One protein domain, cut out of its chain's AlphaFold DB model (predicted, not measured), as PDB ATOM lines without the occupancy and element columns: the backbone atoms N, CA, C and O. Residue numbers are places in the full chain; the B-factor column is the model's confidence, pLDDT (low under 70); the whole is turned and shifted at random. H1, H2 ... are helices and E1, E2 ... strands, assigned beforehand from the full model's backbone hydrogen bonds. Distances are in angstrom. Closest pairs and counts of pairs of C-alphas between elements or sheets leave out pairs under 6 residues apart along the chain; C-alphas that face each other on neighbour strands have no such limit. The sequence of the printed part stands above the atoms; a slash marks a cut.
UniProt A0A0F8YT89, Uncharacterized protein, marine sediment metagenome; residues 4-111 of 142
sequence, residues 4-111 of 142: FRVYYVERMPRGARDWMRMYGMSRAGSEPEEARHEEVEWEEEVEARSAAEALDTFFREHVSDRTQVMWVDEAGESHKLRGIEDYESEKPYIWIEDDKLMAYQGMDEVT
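This is residues 4 to 111 of the 142 residues of an uncharacterized protein of marine sediment metagenome (UniProt A0A0F8YT89). One strongly twisted sheet of six strands runs through the whole body: three long strands side by side, E2, E1 and E6, then E5 and the short hairpin E3 and E4. H2 packs across the sheet on E2 and E1, small H1 lies near E5 and E6, and residues 25 to 34 stick out as a free loop. The printed part has 108 residues, with two named helices and six named strands in the order E1 H1 E2 H2 E3 E4 E5 E6. The sheet runs E2 E1 E6 E5 E3 E4, all antiparallel, and the class is mixed, helices and strands. The whole is compact, with a radius of gyration of the C-alphas of 14.5 A, and its C-alphas span 46 by 28 by 26 A.

Start at E1, residues 4 to 11, an inner strand; beside it is edge strand E2, residues 39 to 47, with N 6 and O 44 2.8 A apart, within hydrogen-bond range. E1's other neighbour is E6, residues 100 to 110, with N 9 and O 103 at 2.8 A; E6 bends by 54 degrees at residue 106. E5, residues 93 to 97, forms a hairpin with E6, with N 102 and O 95 at 2.9 A. E5 pairs with E3, residues 70 to 72, through N 94 and O 70 at 2.8 A. E3 forms a hairpin with edge strand E4, residues 78 to 80, with N 79 and O 71 at 2.8 A. Look next at H2, residues 51 to 62: it is on one face of the sheet, two layers of helix and sheet, at a height over the sheet of 6.4 A. It runs across the strands, at 70 degrees to E2 on the local plane; the closest C-alphas of the two are those of Val 46 and Ala 54, 5.7 A. H1, residues 16 to 23, is on the sheet and only just over E6, where 3 of its 8 C-alphas fall; Ala 16 and Leu 101 have their closest C-alphas, 5.5 A apart. H1 and H2 are apart. In H2 every O i to N i+4 pair is within hydrogen-bond range; in H1, 2 of 4 are.

Find C-alpha 4 at (168.068, 199.973, 146.062); E1 runs 22.5 A from there, and H1 follows. E2 spans 26.2 A and H2 16.6 A. Short E3 and E4 come next, then E5, 12.9 A. E6 spans 27.7 A, ending at C-alpha 110, (167.508, 194.736, 147.649).

The C-alphas farthest apart are those of Gly 29 and Thr 111, 47.9 A. The printed part has no cut. The links H1 to E2 and E4 to E5 are long. Mean pLDDT of the printed part is 78.0; residues 12 to 38 and residue 111 are under 70.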
ATOM      1  N   PHE A   4     167.156 200.106 147.184       91.88
ATOM      2  CA  PHE A   4     168.068 199.973 146.062       91.88
ATOM      3  C   PHE A   4     169.489 200.193 146.552       91.88
ATOM      4  O   PHE A   4     169.750 201.197 147.205       91.88
ATOM      5  N   ARG A   5     170.401 199.277 146.238       93.31
ATOM      6  CA  ARG A   5     171.824 199.445 146.512       93.31
ATOM      7  C   ARG A   5     172.509 199.987 145.270       93.31
ATOM      8  O   ARG A   5     172.492 199.332 144.234       93.31
ATOM      9  N   VAL A   6     173.071 201.180 145.375       93.56
ATOM     10  CA  VAL A   6     173.784 201.896 144.318       93.56
ATOM     11  C   VAL A   6     175.280 201.671 144.495       93.56
ATOM     12  O   VAL A   6     175.811 201.890 145.580       93.56
ATOM     13  N   TYR A   7     175.963 201.270 143.424       92.44
ATOM     14  CA  TYR A   7     177.412 201.085 143.408       92.44
ATOM     15  C   TYR A   7     178.070 202.180 142.581       92.44
ATOM     16  O   TYR A   7     177.638 202.490 141.464       92.44
ATOM     17  N   TYR A   8     179.148 202.750 143.104       94.00
ATOM     18  CA  TYR A   8     179.885 203.803 142.426       94.00
ATOM     19  C   TYR A   8     181.357 203.799 142.818       94.00
ATOM     20  O   TYR A   8     181.764 203.187 143.802       94.00
ATOM     21  N   VAL A   9     182.178 204.461 142.011       91.62
ATOM     22  CA  VAL A   9     183.618 204.551 142.230       91.62
ATOM     23  C   VAL A   9     184.073 205.993 142.273       91.62
ATOM     24  O   VAL A   9     183.677 206.818 141.450       91.62
ATOM     25  N   GLU A  10     184.970 206.271 143.207       88.94
ATOM     26  CA  GLU A  10     185.827 207.439 143.156       88.94
ATOM     27  C   GLU A  10     186.996 207.130 142.223       88.94
ATOM     28  O   GLU A  10     187.823 206.257 142.493       88.94
ATOM     29  N   ARG A  11     187.094 207.879 141.131       78.56
ATOM     30  CA  ARG A  11     188.288 207.926 140.297       78.56
ATOM     31  C   ARG A  11     189.105 209.130 140.731       78.56
ATOM     32  O   ARG A  11     188.624 210.262 140.684       78.56
ATOM     33  N   MET A  12     190.367 208.907 141.091       59.69
ATOM     34  CA  MET A  12     191.331 209.985 141.315       59.69
ATOM     35  C   MET A  12     192.125 210.301 140.033       59.69
ATOM     36  O   MET A  12     193.239 209.799 139.855       59.69
ATOM     37  N   PRO A  13     191.660 211.184 139.131       53.28
ATOM     38  CA  PRO A  13     192.578 211.977 138.344       53.28
ATOM     39  C   PRO A  13     192.988 213.164 139.215       53.28
ATOM     40  O   PRO A  13     192.147 213.929 139.689       53.28
ATOM     41  N   ARG A  14     194.290 213.376 139.426       43.16
ATOM     42  CA  ARG A  14     194.750 214.692 139.893       43.16
ATOM     43  C   ARG A  14     194.172 215.745 138.932       43.16
ATOM     44  O   ARG A  14     194.568 215.774 137.773       43.16
ATOM     45  N   GLY A  15     193.232 216.566 139.407       49.09
ATOM     46  CA  GLY A  15     192.566 217.604 138.613       49.09
ATOM     47  C   GLY A  15     191.265 217.172 137.920       49.09
ATOM     48  O   GLY A  15     191.133 217.344 136.709       49.09
ATOM     49  N   ALA A  16     190.252 216.701 138.662       51.53
ATOM     50  CA  ALA A  16     188.930 216.382 138.097       51.53
ATOM     51  C   ALA A  16     188.220 217.596 137.439       51.53
ATOM     52  O   ALA A  16     187.268 217.474 136.676       51.53
ATOM     53  N   ARG A  17     188.689 218.821 137.664       51.81
ATOM     54  CA  ARG A  17     188.175 219.988 136.937       51.81
ATOM     55  C   ARG A  17     188.723 220.105 135.510       51.81
ATOM     56  O   ARG A  17     188.077 220.721 134.662       51.81
ATOM     57  N   ASP A  18     189.883 219.505 135.238       51.53
ATOM     58  CA  ASP A  18     190.536 219.540 133.928       51.53
ATOM     59  C   ASP A  18     189.972 218.490 132.961       51.53
ATOM     60  O   ASP A  18     189.828 218.802 131.780       51.53
ATOM     61  N   TRP A  19     189.557 217.297 133.419       51.97
ATOM     62  CA  TRP A  19     188.994 216.279 132.507       51.97
ATOM     63  C   TRP A  19     187.631 216.704 131.929       51.97
ATOM     64  O   TRP A  19     187.442 216.615 130.719       51.97
ATOM     65  N   MET A  20     186.714 217.280 132.723       52.22
ATOM     66  CA  MET A  20     185.450 217.816 132.182       52.22
ATOM     67  C   MET A  20     185.688 218.934 131.155       52.22
ATOM     68  O   MET A  20     184.927 219.095 130.200       52.22
ATOM     69  N   ARG A  21     186.780 219.689 131.311       51.53
ATOM     70  CA  ARG A  21     187.221 220.694 130.338       51.53
ATOM     71  C   ARG A  21     187.830 220.062 129.082       51.53
ATOM     72  O   ARG A  21     187.664 220.609 127.995       51.53
ATOM     73  N   MET A  22     188.500 218.921 129.236       43.72
ATOM     74  CA  MET A  22     189.125 218.132 128.171       43.72
ATOM     75  C   MET A  22     188.087 217.468 127.253       43.72
ATOM     76  O   MET A  22     188.265 217.477 126.040       43.72
ATOM     77  N   TYR A  23     186.968 216.983 127.801       51.06
ATOM     78  CA  TYR A  23     185.865 216.415 127.009       51.06
ATOM     79  C   TYR A  23     184.933 217.481 126.396       51.06
ATOM     80  O   TYR A  23     184.210 217.198 125.447       51.06
ATOM     81  N   GLY A  24     184.996 218.734 126.868       48.44
ATOM     82  CA  GLY A  24     184.263 219.876 126.301       48.44
ATOM     83  C   GLY A  24     185.001 220.672 125.210       48.44
ATOM     84  O   GLY A  24     184.423 221.599 124.640       48.44
ATOM     85  N   MET A  25     186.266 220.359 124.907       40.06
ATOM     86  CA  MET A  25     187.055 221.013 123.855       40.06
ATOM     87  C   MET A  25     188.053 220.024 123.253       40.06
ATOM     88  O   MET A  25     189.040 219.660 123.884       40.06
ATOM     89  N   SER A  26     187.839 219.645 121.992       41.50
ATOM     90  CA  SER A  26     188.778 218.821 121.231       41.50
ATOM     91  C   SER A  26     190.218 219.337 121.320       41.50
ATOM     92  O   SER A  26     190.507 220.466 120.911       41.50
ATOM     93  N   ARG A  27     191.157 218.456 121.680       35.88
ATOM     94  CA  ARG A  27     192.442 218.394 120.978       35.88
ATOM     95  C   ARG A  27     193.075 217.009 121.054       35.88
ATOM     96  O   ARG A  27     193.217 216.421 122.114       35.88
ATOM     97  N   ALA A  28     193.438 216.537 119.869       45.91
ATOM     98  CA  ALA A  28     194.116 215.287 119.594       45.91
ATOM     99  C   ALA A  28     195.473 215.164 120.303       45.91
ATOM    100  O   ALA A  28     196.218 216.139 120.394       45.91
ATOM    101  N   GLY A  29     195.814 213.920 120.645       40.22
ATOM    102  CA  GLY A  29     197.192 213.457 120.779       40.22
ATOM    103  C   GLY A  29     197.757 213.526 122.188       40.22
ATOM    104  O   GLY A  29     198.532 214.428 122.482       40.22
ATOM    105  N   SER A  30     197.411 212.549 123.023       36.06
ATOM    106  CA  SER A  30     198.275 211.953 124.054       36.06
ATOM    107  C   SER A  30     197.521 210.754 124.624       36.06
ATOM    108  O   SER A  30     196.544 210.936 125.341       36.06
ATOM    109  N   GLU A  31     197.926 209.539 124.258       37.78
ATOM    110  CA  GLU A  31     197.560 208.345 125.026       37.78
ATOM    111  C   GLU A  31     198.213 208.495 126.409       37.78
ATOM    112  O   GLU A  31     199.437 208.653 126.465       37.78
ATOM    113  N   PRO A  32     197.455 208.531 127.518       42.75
ATOM    114  CA  PRO A  32     198.078 208.540 128.824       42.75
ATOM    115  C   PRO A  32     198.655 207.146 129.081       42.75
ATOM    116  O   PRO A  32     197.928 206.154 129.045       42.75
ATOM    117  N   GLU A  33     199.969 207.093 129.329       40.16
ATOM    118  CA  GLU A  33     200.629 206.005 130.063       40.16
ATOM    119  C   GLU A  33     199.707 205.526 131.185       40.16
ATOM    120  O   GLU A  33     199.141 206.379 131.866       40.16
ATOM    121  N   GLU A  34     199.575 204.202 131.355       41.00
ATOM    122  CA  GLU A  34     198.799 203.513 132.396       41.00
ATOM    123  C   GLU A  34     199.049 204.134 133.781       41.00
ATOM    124  O   GLU A  34     199.849 203.660 134.595       41.00
ATOM    125  N   ALA A  35     198.359 205.236 134.058       45.41
ATOM    126  CA  ALA A  35     198.239 205.794 135.373       45.41
ATOM    127  C   ALA A  35     197.495 204.714 136.138       45.41
ATOM    128  O   ALA A  35     196.377 204.344 135.791       45.41
ATOM    129  N   ARG A  36     198.163 204.136 137.132       46.22
ATOM    130  CA  ARG A  36     197.528 203.243 138.093       46.22
ATOM    131  C   ARG A  36     196.498 204.094 138.825       46.22
ATOM    132  O   ARG A  36     196.834 204.781 139.784       46.22
ATOM    133  N   HIS A  37     195.305 204.165 138.252       53.88
ATOM    134  CA  HIS A  37     194.174 204.872 138.807       53.88
ATOM    135  C   HIS A  37     193.800 204.100 140.064       53.88
ATOM    136  O   HIS A  37     193.403 202.941 139.995       53.88
ATOM    137  N   GLU A  38     194.053 204.707 141.215       63.69
ATOM    138  CA  GLU A  38     193.535 204.205 142.476       63.69
ATOM    139  C   GLU A  38     192.033 204.508 142.445       63.69
ATOM    140  O   GLU A  38     191.625 205.672 142.504       63.69
ATOM    141  N   GLU A  39     191.242 203.470 142.180       77.94
ATOM    142  CA  GLU A  39     189.784 203.509 142.240       77.94
ATOM    143  C   GLU A  39     189.360 203.070 143.644       77.94
ATOM    144  O   GLU A  39     189.858 202.067 144.160       77.94
ATOM    145  N   VAL A  40     188.468 203.837 144.271       86.25
ATOM    146  CA  VAL A  40     187.843 203.462 145.546       86.25
ATOM    147  C   VAL A  40     186.382 203.142 145.271       86.25
ATOM    148  O   VAL A  40     185.658 203.988 144.751       86.25
ATOM    149  N   GLU A  41     185.971 201.918 145.590       90.44
ATOM    150  CA  GLU A  41     184.599 201.431 145.421       90.44
ATOM    151  C   GLU A  41     183.733 201.802 146.631       90.44
ATOM    152  O   GLU A  41     184.177 201.711 147.776       90.44
ATOM    153  N   TRP A  42     182.492 202.198 146.357       92.75
ATOM    154  CA  TRP A  42     181.494 202.609 147.338       92.75
ATOM    155  C   TRP A  42     180.146 201.937 147.054       92.75
ATOM    156  O   TRP A  42     179.801 201.670 145.897       92.75
ATOM    157  N   GLU A  43     179.373 201.704 148.115       93.69
ATOM    158  CA  GLU A  43     177.980 201.258 148.048       93.69
ATOM    159  C   GLU A  43     177.088 202.139 148.929       93.69
ATOM    160  O   GLU A  43     177.506 202.577 150.002       93.69
ATOM    161  N   GLU A  44     175.858 202.388 148.483       92.50
ATOM    162  CA  GLU A  44     174.859 203.149 149.237       92.50
ATOM    163  C   GLU A  44     173.458 202.563 149.056       92.50
ATOM    164  O   GLU A  44     173.080 202.172 147.955       92.50
ATOM    165  N   GLU A  45     172.671 202.505 150.132       93.50
ATOM    166  CA  GLU A  45     171.295 202.010 150.099       93.50
ATOM    167  C   GLU A  45     170.283 203.156 150.121       93.50
ATOM    168  O   GLU A  45     170.295 204.004 151.012       93.50
ATOM    169  N   VAL A  46     169.358 203.140 149.163       92.44
ATOM    170  CA  VAL A  46     168.352 204.184 148.961       92.44
ATOM    171  C   VAL A  46     166.960 203.566 148.926       92.44
ATOM    172  O   VAL A  46     166.654 202.719 148.085       92.44
ATOM    173  N   GLU A  47     166.073 204.013 149.813       91.75
ATOM    174  CA  GLU A  47     164.661 203.629 149.762       91.75
ATOM    175  C   GLU A  47     163.893 204.518 148.777       91.75
ATOM    176  O   GLU A  47     163.795 205.733 148.953       91.75
ATOM    177  N   ALA A  48     163.274 203.919 147.761       90.69
ATOM    178  CA  ALA A  48     162.508 204.655 146.753       90.69
ATOM    179  C   ALA A  48     161.365 203.805 146.196       90.69
ATOM    180  O   ALA A  48     161.265 202.621 146.493       90.69
ATOM    181  N   ARG A  49     160.460 204.366 145.384       90.75
ATOM    182  CA  ARG A  49     159.376 203.576 144.757       90.75
ATOM    183  C   ARG A  49     159.788 202.976 143.418       90.75
ATOM    184  O   ARG A  49     159.049 202.158 142.876       90.75
ATOM    185  N   SER A  50     160.910 203.421 142.861       91.75
ATOM    186  CA  SER A  50     161.448 202.960 141.584       91.75
ATOM    187  C   SER A  50     162.945 203.242 141.487       91.75
ATOM    188  O   SER A  50     163.442 204.153 142.147       91.75
ATOM    189  N   ALA A  51     163.623 202.529 140.591       91.88
ATOM    190  CA  ALA A  51     165.023 202.744 140.229       91.88
ATOM    191  C   ALA A  51     165.351 204.212 139.879       91.88
ATOM    192  O   ALA A  51     166.324 204.775 140.371       91.88
ATOM    193  N   ALA A  52     164.512 204.859 139.063       93.25
ATOM    194  CA  ALA A  52     164.711 206.257 138.675       93.25
ATOM    195  C   ALA A  52     164.584 207.220 139.871       93.25
ATOM    196  O   ALA A  52     165.313 208.203 139.960       93.25
ATOM    197  N   GLU A  53     163.679 206.927 140.809       93.44
ATOM    198  CA  GLU A  53     163.521 207.703 142.044       93.44
ATOM    199  C   GLU A  53     164.658 207.445 143.043       93.44
ATOM    200  O   GLU A  53     165.065 208.373 143.743       93.44
ATOM    201  N   ALA A  54     165.214 206.231 143.071       94.31
ATOM    202  CA  ALA A  54     166.414 205.924 143.845       94.31
ATOM    203  C   ALA A  54     167.607 206.746 143.343       94.31
ATOM    204  O   ALA A  54     168.236 207.443 144.131       94.31
ATOM    205  N   LEU A  55     167.848 206.762 142.028       94.69
ATOM    206  CA  LEU A  55     168.901 207.579 141.417       94.69
ATOM    207  C   LEU A  55     168.675 209.082 141.640       94.69
ATOM    208  O   LEU A  55     169.612 209.803 141.967       94.69
ATOM    209  N   ASP A  56     167.438 209.572 141.507       93.56
ATOM    210  CA  ASP A  56     167.085 210.966 141.822       93.56
ATOM    211  C   ASP A  56     167.453 211.337 143.260       93.56
ATOM    212  O   ASP A  56     168.022 212.405 143.481       93.56
ATOM    213  N   THR A  57     167.142 210.454 144.210       94.12
ATOM    214  CA  THR A  57     167.417 210.645 145.638       94.12
ATOM    215  C   THR A  57     168.917 210.605 145.906       94.12
ATOM    216  O   THR A  57     169.446 211.593 146.406       94.12
ATOM    217  N   PHE A  58     169.601 209.552 145.451       95.31
ATOM    218  CA  PHE A  58     171.057 209.398 145.508       95.31
ATOM    219  C   PHE A  58     171.775 210.662 145.015       95.31
ATOM    220  O   PHE A  58     172.499 211.329 145.751       95.31
ATOM    221  N   PHE A  59     171.503 211.097 143.780       94.12
ATOM    222  CA  PHE A  59     172.200 212.254 143.221       94.12
ATOM    223  C   PHE A  59     171.895 213.565 143.953       94.12
ATOM    224  O   PHE A  59     172.734 214.458 143.943       94.12
ATOM    225  N   ARG A  60     170.732 213.728 144.595       92.38
ATOM    226  CA  ARG A  60     170.462 214.937 145.399       92.38
ATOM    227  C   ARG A  60     171.312 215.022 146.658       92.38
ATOM    228  O   ARG A  60     171.490 216.132 147.159       92.38
ATOM    229  N   GLU A  61     171.787 213.893 147.170       93.19
ATOM    230  CA  GLU A  61     172.671 213.854 148.333       93.19
ATOM    231  C   GLU A  61     174.128 214.121 147.927       93.19
ATOM    232  O   GLU A  61     174.825 214.856 148.625       93.19
ATOM    233  N   HIS A  62     174.539 213.657 146.741       92.62
ATOM    234  CA  HIS A  62     175.912 213.804 146.239       92.62
ATOM    235  C   HIS A  62     176.200 215.087 145.447       92.62
ATOM    236  O   HIS A  62     177.337 215.561 145.420       92.62
ATOM    237  N   VAL A  63     175.204 215.674 144.767       89.75
ATOM    238  CA  VAL A  63     175.399 216.905 143.985       89.75
ATOM    239  C   VAL A  63     174.510 218.047 144.455       89.75
ATOM    240  O   VAL A  63     173.304 217.920 144.648       89.75
ATOM    241  N   SER A  64     175.109 219.235 144.563       85.38
ATOM    242  CA  SER A  64     174.367 220.464 144.877       85.38
ATOM    243  C   SER A  64     173.521 220.961 143.699       85.38
ATOM    244  O   SER A  64     172.532 221.667 143.899       85.38
ATOM    245  N   ASP A  65     173.916 220.629 142.465       84.62
ATOM    246  CA  ASP A  65     173.198 220.979 141.239       84.62
ATOM    247  C   ASP A  65     173.095 219.754 140.327       84.62
ATOM    248  O   ASP A  65     174.093 219.190 139.886       84.62
ATOM    249  N   ARG A  66     171.862 219.374 139.983       81.44
ATOM    250  CA  ARG A  66     171.562 218.194 139.158       81.44
ATOM    251  C   ARG A  66     172.155 218.276 137.754       81.44
ATOM    252  O   ARG A  66     172.378 217.249 137.127       81.44
ATOM    253  N   THR A  67     172.450 219.480 137.266       82.62
ATOM    254  CA  THR A  67     173.115 219.670 135.969       82.62
ATOM    255  C   THR A  67     174.582 219.224 135.961       82.62
ATOM    256  O   THR A  67     175.184 219.161 134.889       82.62
ATOM    257  N   GLN A  68     175.151 218.912 137.133       85.75
ATOM    258  CA  GLN A  68     176.498 218.355 137.294       85.75
ATOM    259  C   GLN A  68     176.561 216.851 137.009       85.75
ATOM    260  O   GLN A  68     177.652 216.331 136.781       85.75
ATOM    261  N   VAL A  69     175.414 216.168 136.998       89.88
ATOM    262  CA  VAL A  69     175.321 214.754 136.629       89.88
ATOM    263  C   VAL A  69     175.154 214.653 135.117       89.88
ATOM    264  O   VAL A  69     174.262 215.272 134.528       89.88
ATOM    265  N   MET A  70     176.010 213.856 134.485       90.00
ATOM    266  CA  MET A  70     175.918 213.542 133.060       90.00
ATOM    267  C   MET A  70     175.920 212.034 132.856       90.00
ATOM    268  O   MET A  70     176.563 211.310 133.611       90.00
ATOM    269  N   TRP A  71     175.205 211.561 131.839       90.50
ATOM    270  CA  TRP A  71     175.303 210.171 131.399       90.50
ATOM    271  C   TRP A  71     176.263 210.072 130.219       90.50
ATOM    272  O   TRP A  71     176.408 211.030 129.456       90.50
ATOM    273  N   VAL A  72     176.944 208.940 130.090       86.00
ATOM    274  CA  VAL A  72     177.918 208.698 129.022       86.00
ATOM    275  C   VAL A  72     177.341 207.674 128.053       86.00
ATOM    276  O   VAL A  72     176.793 206.659 128.478       86.00
ATOM    277  N   ASP A  73     177.407 207.946 126.755       86.06
ATOM    278  CA  ASP A  73     176.964 206.989 125.741       86.06
ATOM    279  C   ASP A  73     178.051 205.965 125.375       86.06
ATOM    280  O   ASP A  73     179.190 206.024 125.841       86.06
ATOM    281  N   GLU A  74     177.707 205.009 124.509       85.19
ATOM    282  CA  GLU A  74     178.646 203.985 124.028       85.19
ATOM    283  C   GLU A  74     179.832 204.567 123.239       85.19
ATOM    284  O   GLU A  74     180.879 203.927 123.132       85.19
ATOM    285  N   ALA A  75     179.690 205.775 122.682       82.88
ATOM    286  CA  ALA A  75     180.762 206.488 121.997       82.88
ATOM    287  C   ALA A  75     181.671 207.263 122.973       82.88
ATOM    288  O   ALA A  75     182.684 207.828 122.551       82.88
ATOM    289  N   GLY A  76     181.345 207.268 124.269       75.25
ATOM    290  CA  GLY A  76     182.055 208.018 125.298       75.25
ATOM    291  C   GLY A  76     181.676 209.500 125.346       75.25
ATOM    292  O   GLY A  76     182.372 210.279 126.001       75.25
ATOM    293  N   GLU A  77     180.612 209.919 124.658       81.19
ATOM    294  CA  GLU A  77     180.122 211.293 124.707       81.19
ATOM    295  C   GLU A  77     179.241 211.500 125.943       81.19
ATOM    296  O   GLU A  77     178.404 210.668 126.295       81.19
ATOM    297  N   SER A  78     179.438 212.630 126.624       83.25
ATOM    298  CA  SER A  78     178.683 212.978 127.825       83.25
ATOM    299  C   SER A  78     177.457 213.823 127.493       83.25
ATOM    300  O   SER A  78     177.565 214.850 126.814       83.25
ATOM    301  N   HIS A  79     176.318 213.467 128.069       85.75
ATOM    302  CA  HIS A  79     175.028 214.087 127.804       85.75
ATOM    303  C   HIS A  79     174.366 214.554 129.098       85.75
ATOM    304  O   HIS A  79     174.421 213.898 130.139       85.75
ATOM    305  N   LYS A  80     173.694 215.705 129.027       86.94
ATOM    306  CA  LYS A  80     172.961 216.268 130.165       86.94
ATOM    307  C   LYS A  80     171.629 215.559 130.366       86.94
ATOM    308  O   LYS A  80     170.926 215.272 129.396       86.94
ATOM    309  N   LEU A  81     171.250 215.403 131.626       84.38
ATOM    310  CA  LEU A  81     169.906 215.000 132.023       84.38
ATOM    311  C   LEU A  81     168.948 216.194 131.942       84.38
ATOM    312  O   LEU A  81     169.324 217.332 132.239       84.38
ATOM    313  N   ARG A  82     167.711 215.949 131.512       79.06
ATOM    314  CA  ARG A  82     166.628 216.940 131.439       79.06
ATOM    315  C   ARG A  82     165.644 216.784 132.596       79.06
ATOM    316  O   ARG A  82     165.072 217.791 133.011       79.06
ATOM    317  N   GLY A  83     165.486 215.573 133.126       80.00
ATOM    318  CA  GLY A  83     164.569 215.279 134.225       80.00
ATOM    319  C   GLY A  83     164.796 213.910 134.863       80.00
ATOM    320  O   GLY A  83     165.717 213.184 134.498       80.00
ATOM    321  N   ILE A  84     163.941 213.570 135.833       80.56
ATOM    322  CA  ILE A  84     163.975 212.272 136.526       80.56
ATOM    323  C   ILE A  84     163.666 211.112 135.570       80.56
ATOM    324  O   ILE A  84     164.182 210.012 135.722       80.56
ATOM    325  N   GLU A  85     162.848 211.381 134.557       83.75
ATOM    326  CA  GLU A  85     162.459 210.447 133.507       83.75
ATOM    327  C   GLU A  85     163.623 209.982 132.622       83.75
ATOM    328  O   GLU A  85     163.478 208.980 131.928       83.75
ATOM    329  N   ASP A  86     164.763 210.679 132.654       83.56
ATOM    330  CA  ASP A  86     165.956 210.299 131.895       83.56
ATOM    331  C   ASP A  86     166.856 209.308 132.655       83.56
ATOM    332  O   ASP A  86     167.818 208.797 132.069       83.56
ATOM    333  N   TYR A  87     166.576 209.051 133.943       89.69
ATOM    334  CA  TYR A  87     167.335 208.078 134.723       89.69
ATOM    335  C   TYR A  87     166.947 206.649 134.355       89.69
ATOM    336  O   TYR A  87     165.840 206.179 134.611       89.69
ATOM    337  N   GLU A  88     167.930 205.938 133.831       90.38
ATOM    338  CA  GLU A  88     167.921 204.499 133.604       90.38
ATOM    339  C   GLU A  88     169.066 203.861 134.395       90.38
ATOM    340  O   GLU A  88     170.185 204.377 134.387       90.38
ATOM    341  N   SER A  89     168.800 202.742 135.069       89.06
ATOM    342  CA  SER A  89     169.766 202.049 135.937       89.06
ATOM    343  C   SER A  89     170.945 201.433 135.186       89.06
ATOM    344  O   SER A  89     171.976 201.164 135.793       89.06
ATOM    345  N   GLU A  90     170.801 201.202 133.882       88.50
ATOM    346  CA  GLU A  90     171.837 200.607 133.030       88.50
ATOM    347  C   GLU A  90     172.775 201.656 132.417       88.50
ATOM    348  O   GLU A  90     173.821 201.312 131.869       88.50
ATOM    349  N   LYS A  91     172.420 202.946 132.496       90.38
ATOM    350  CA  LYS A  91     173.252 204.015 131.945       90.38
ATOM    351  C   LYS A  91     174.418 204.325 132.885       90.38
ATOM    352  O   LYS A  91     174.206 204.468 134.088       90.38
ATOM    353  N   PRO A  92     175.635 204.512 132.355       89.25
ATOM    354  CA  PRO A  92     176.744 204.999 133.155       89.25
ATOM    355  C   PRO A  92     176.577 206.503 133.399       89.25
ATOM    356  O   PRO A  92     176.395 207.284 132.460       89.25
ATOM    357  N   TYR A  93     176.676 206.916 134.663       91.88
ATOM    358  CA  TYR A  93     176.651 208.322 135.070       91.88
ATOM    359  C   TYR A  93     177.991 208.754 135.647       91.88
ATOM    360  O   TYR A  93     178.708 207.968 136.259       91.88
ATOM    361  N   ILE A  94     178.296 210.035 135.479       92.06
ATOM    362  CA  ILE A  94     179.486 210.704 135.998       92.06
ATOM    363  C   ILE A  94     179.080 212.000 136.701       92.06
ATOM    364  O   ILE A  94     178.187 212.716 136.238       92.06
ATOM    365  N   TRP A  95     179.754 212.319 137.803       92.56
ATOM    366  CA  TRP A  95     179.611 213.599 138.501       92.56
ATOM    367  C   TRP A  95     180.924 214.003 139.181       92.56
ATOM    368  O   TRP A  95     181.910 213.264 139.156       92.56
ATOM    369  N   ILE A  96     180.952 215.213 139.748       88.25
ATOM    370  CA  ILE A  96     182.030 215.645 140.642       88.25
ATOM    371  C   ILE A  96     181.478 215.864 142.034       88.25
ATOM    372  O   ILE A  96     180.494 216.579 142.207       88.25
ATOM    373  N   GLU A  97     182.201 215.326 143.004       87.44
ATOM    374  CA  GLU A  97     181.967 215.485 144.431       87.44
ATOM    375  C   GLU A  97     183.313 215.775 145.095       87.44
ATOM    376  O   GLU A  97     184.291 215.090 144.815       87.44
ATOM    377  N   ASP A  98     183.410 216.845 145.888       85.50
ATOM    378  CA  ASP A  98     184.655 217.252 146.566       85.50
ATOM    379  C   ASP A  98     185.920 217.253 145.672       85.50
ATOM    380  O   ASP A  98     186.989 216.781 146.056       85.50
ATOM    381  N   ASP A  99     185.799 217.795 144.451       79.50
ATOM    382  CA  ASP A  99     186.853 217.833 143.417       79.50
ATOM    383  C   ASP A  99     187.352 216.448 142.938       79.50
ATOM    384  O   ASP A  99     188.382 216.350 142.258       79.50
ATOM    385  N   LYS A 100     186.604 215.382 143.225       83.94
ATOM    386  CA  LYS A 100     186.851 214.015 142.760       83.94
ATOM    387  C   LYS A 100     185.890 213.649 141.643       83.94
ATOM    388  O   LYS A 100     184.753 214.114 141.606       83.94
ATOM    389  N   LEU A 101     186.370 212.839 140.702       86.75
ATOM    390  CA  LEU A 101     185.523 212.293 139.653       86.75
ATOM    391  C   LEU A 101     184.840 211.042 140.185       86.75
ATOM    392  O   LEU A 101     185.513 210.070 140.504       86.75
ATOM    393  N   MET A 102     183.518 211.052 140.203       91.19
ATOM    394  CA  MET A 102     182.718 209.912 140.611       91.19
ATOM    395  C   MET A 102     182.064 209.267 139.387       91.19
ATOM    396  O   MET A 102     181.657 209.968 138.453       91.19
ATOM    397  N   ALA A 103     181.977 207.938 139.375       91.25
ATOM    398  CA  ALA A 103     181.327 207.182 138.310       91.25
ATOM    399  C   ALA A 103     180.384 206.120 138.880       91.25
ATOM    400  O   ALA A 103     180.773 205.316 139.721       91.25
ATOM    401  N   TYR A 104     179.150 206.111 138.392       93.19
ATOM    402  CA  TYR A 104     178.142 205.111 138.721       93.19
ATOM    403  C   TYR A 104     178.447 203.795 137.997       93.19
ATOM    404  O   TYR A 104     178.723 203.810 136.795       93.19
ATOM    405  N   GLN A 105     178.363 202.678 138.721       91.00
ATOM    406  CA  GLN A 105     178.682 201.336 138.221       91.00
ATOM    407  C   GLN A 105     177.463 200.423 138.090       91.00
ATOM    408  O   GLN A 105     177.533 199.414 137.390       91.00
ATOM    409  N   GLY A 106     176.352 200.750 138.747       92.31
ATOM    410  CA  GLY A 106     175.151 199.928 138.702       92.31
ATOM    411  C   GLY A 106     174.305 200.056 139.957       92.31
ATOM    412  O   GLY A 106     174.644 200.782 140.894       92.31
ATOM    413  N   MET A 107     173.191 199.331 139.962       93.44
ATOM    414  CA  MET A 107     172.262 199.306 141.078       93.44
ATOM    415  C   MET A 107     171.494 197.991 141.109       93.44
ATOM    416  O   MET A 107     171.035 197.525 140.066       93.44
ATOM    417  N   ASP A 108     171.286 197.471 142.315       90.56
ATOM    418  CA  ASP A 108     170.463 196.293 142.580       90.56
ATOM    419  C   ASP A 108     169.253 196.663 143.444       90.56
ATOM    420  O   ASP A 108     169.362 197.460 144.374       90.56
ATOM    421  N   GLU A 109     168.089 196.066 143.178       89.19
ATOM    422  CA  GLU A 109     166.960 196.120 144.113       89.19
ATOM    423  C   GLU A 109     167.180 195.085 145.223       89.19
ATOM    424  O   GLU A 109     167.186 193.876 144.981       89.19
ATOM    425  N   VAL A 110     167.355 195.563 146.453       81.44
ATOM    426  CA  VAL A 110     167.508 194.736 147.649       81.44
ATOM    427  C   VAL A 110     166.144 194.572 148.305       81.44
ATOM    428  O   VAL A 110     165.502 195.531 148.737       81.44
ATOM    429  N   THR A 111     165.682 193.326 148.397       65.06
ATOM    430  CA  THR A 111     164.492 193.013 149.192       65.06
ATOM    431  C   THR A 111     164.917 192.868 150.656       65.06
ATOM    432  O   THR A 111     165.850 192.104 150.920       65.06
TER     433      THR A 111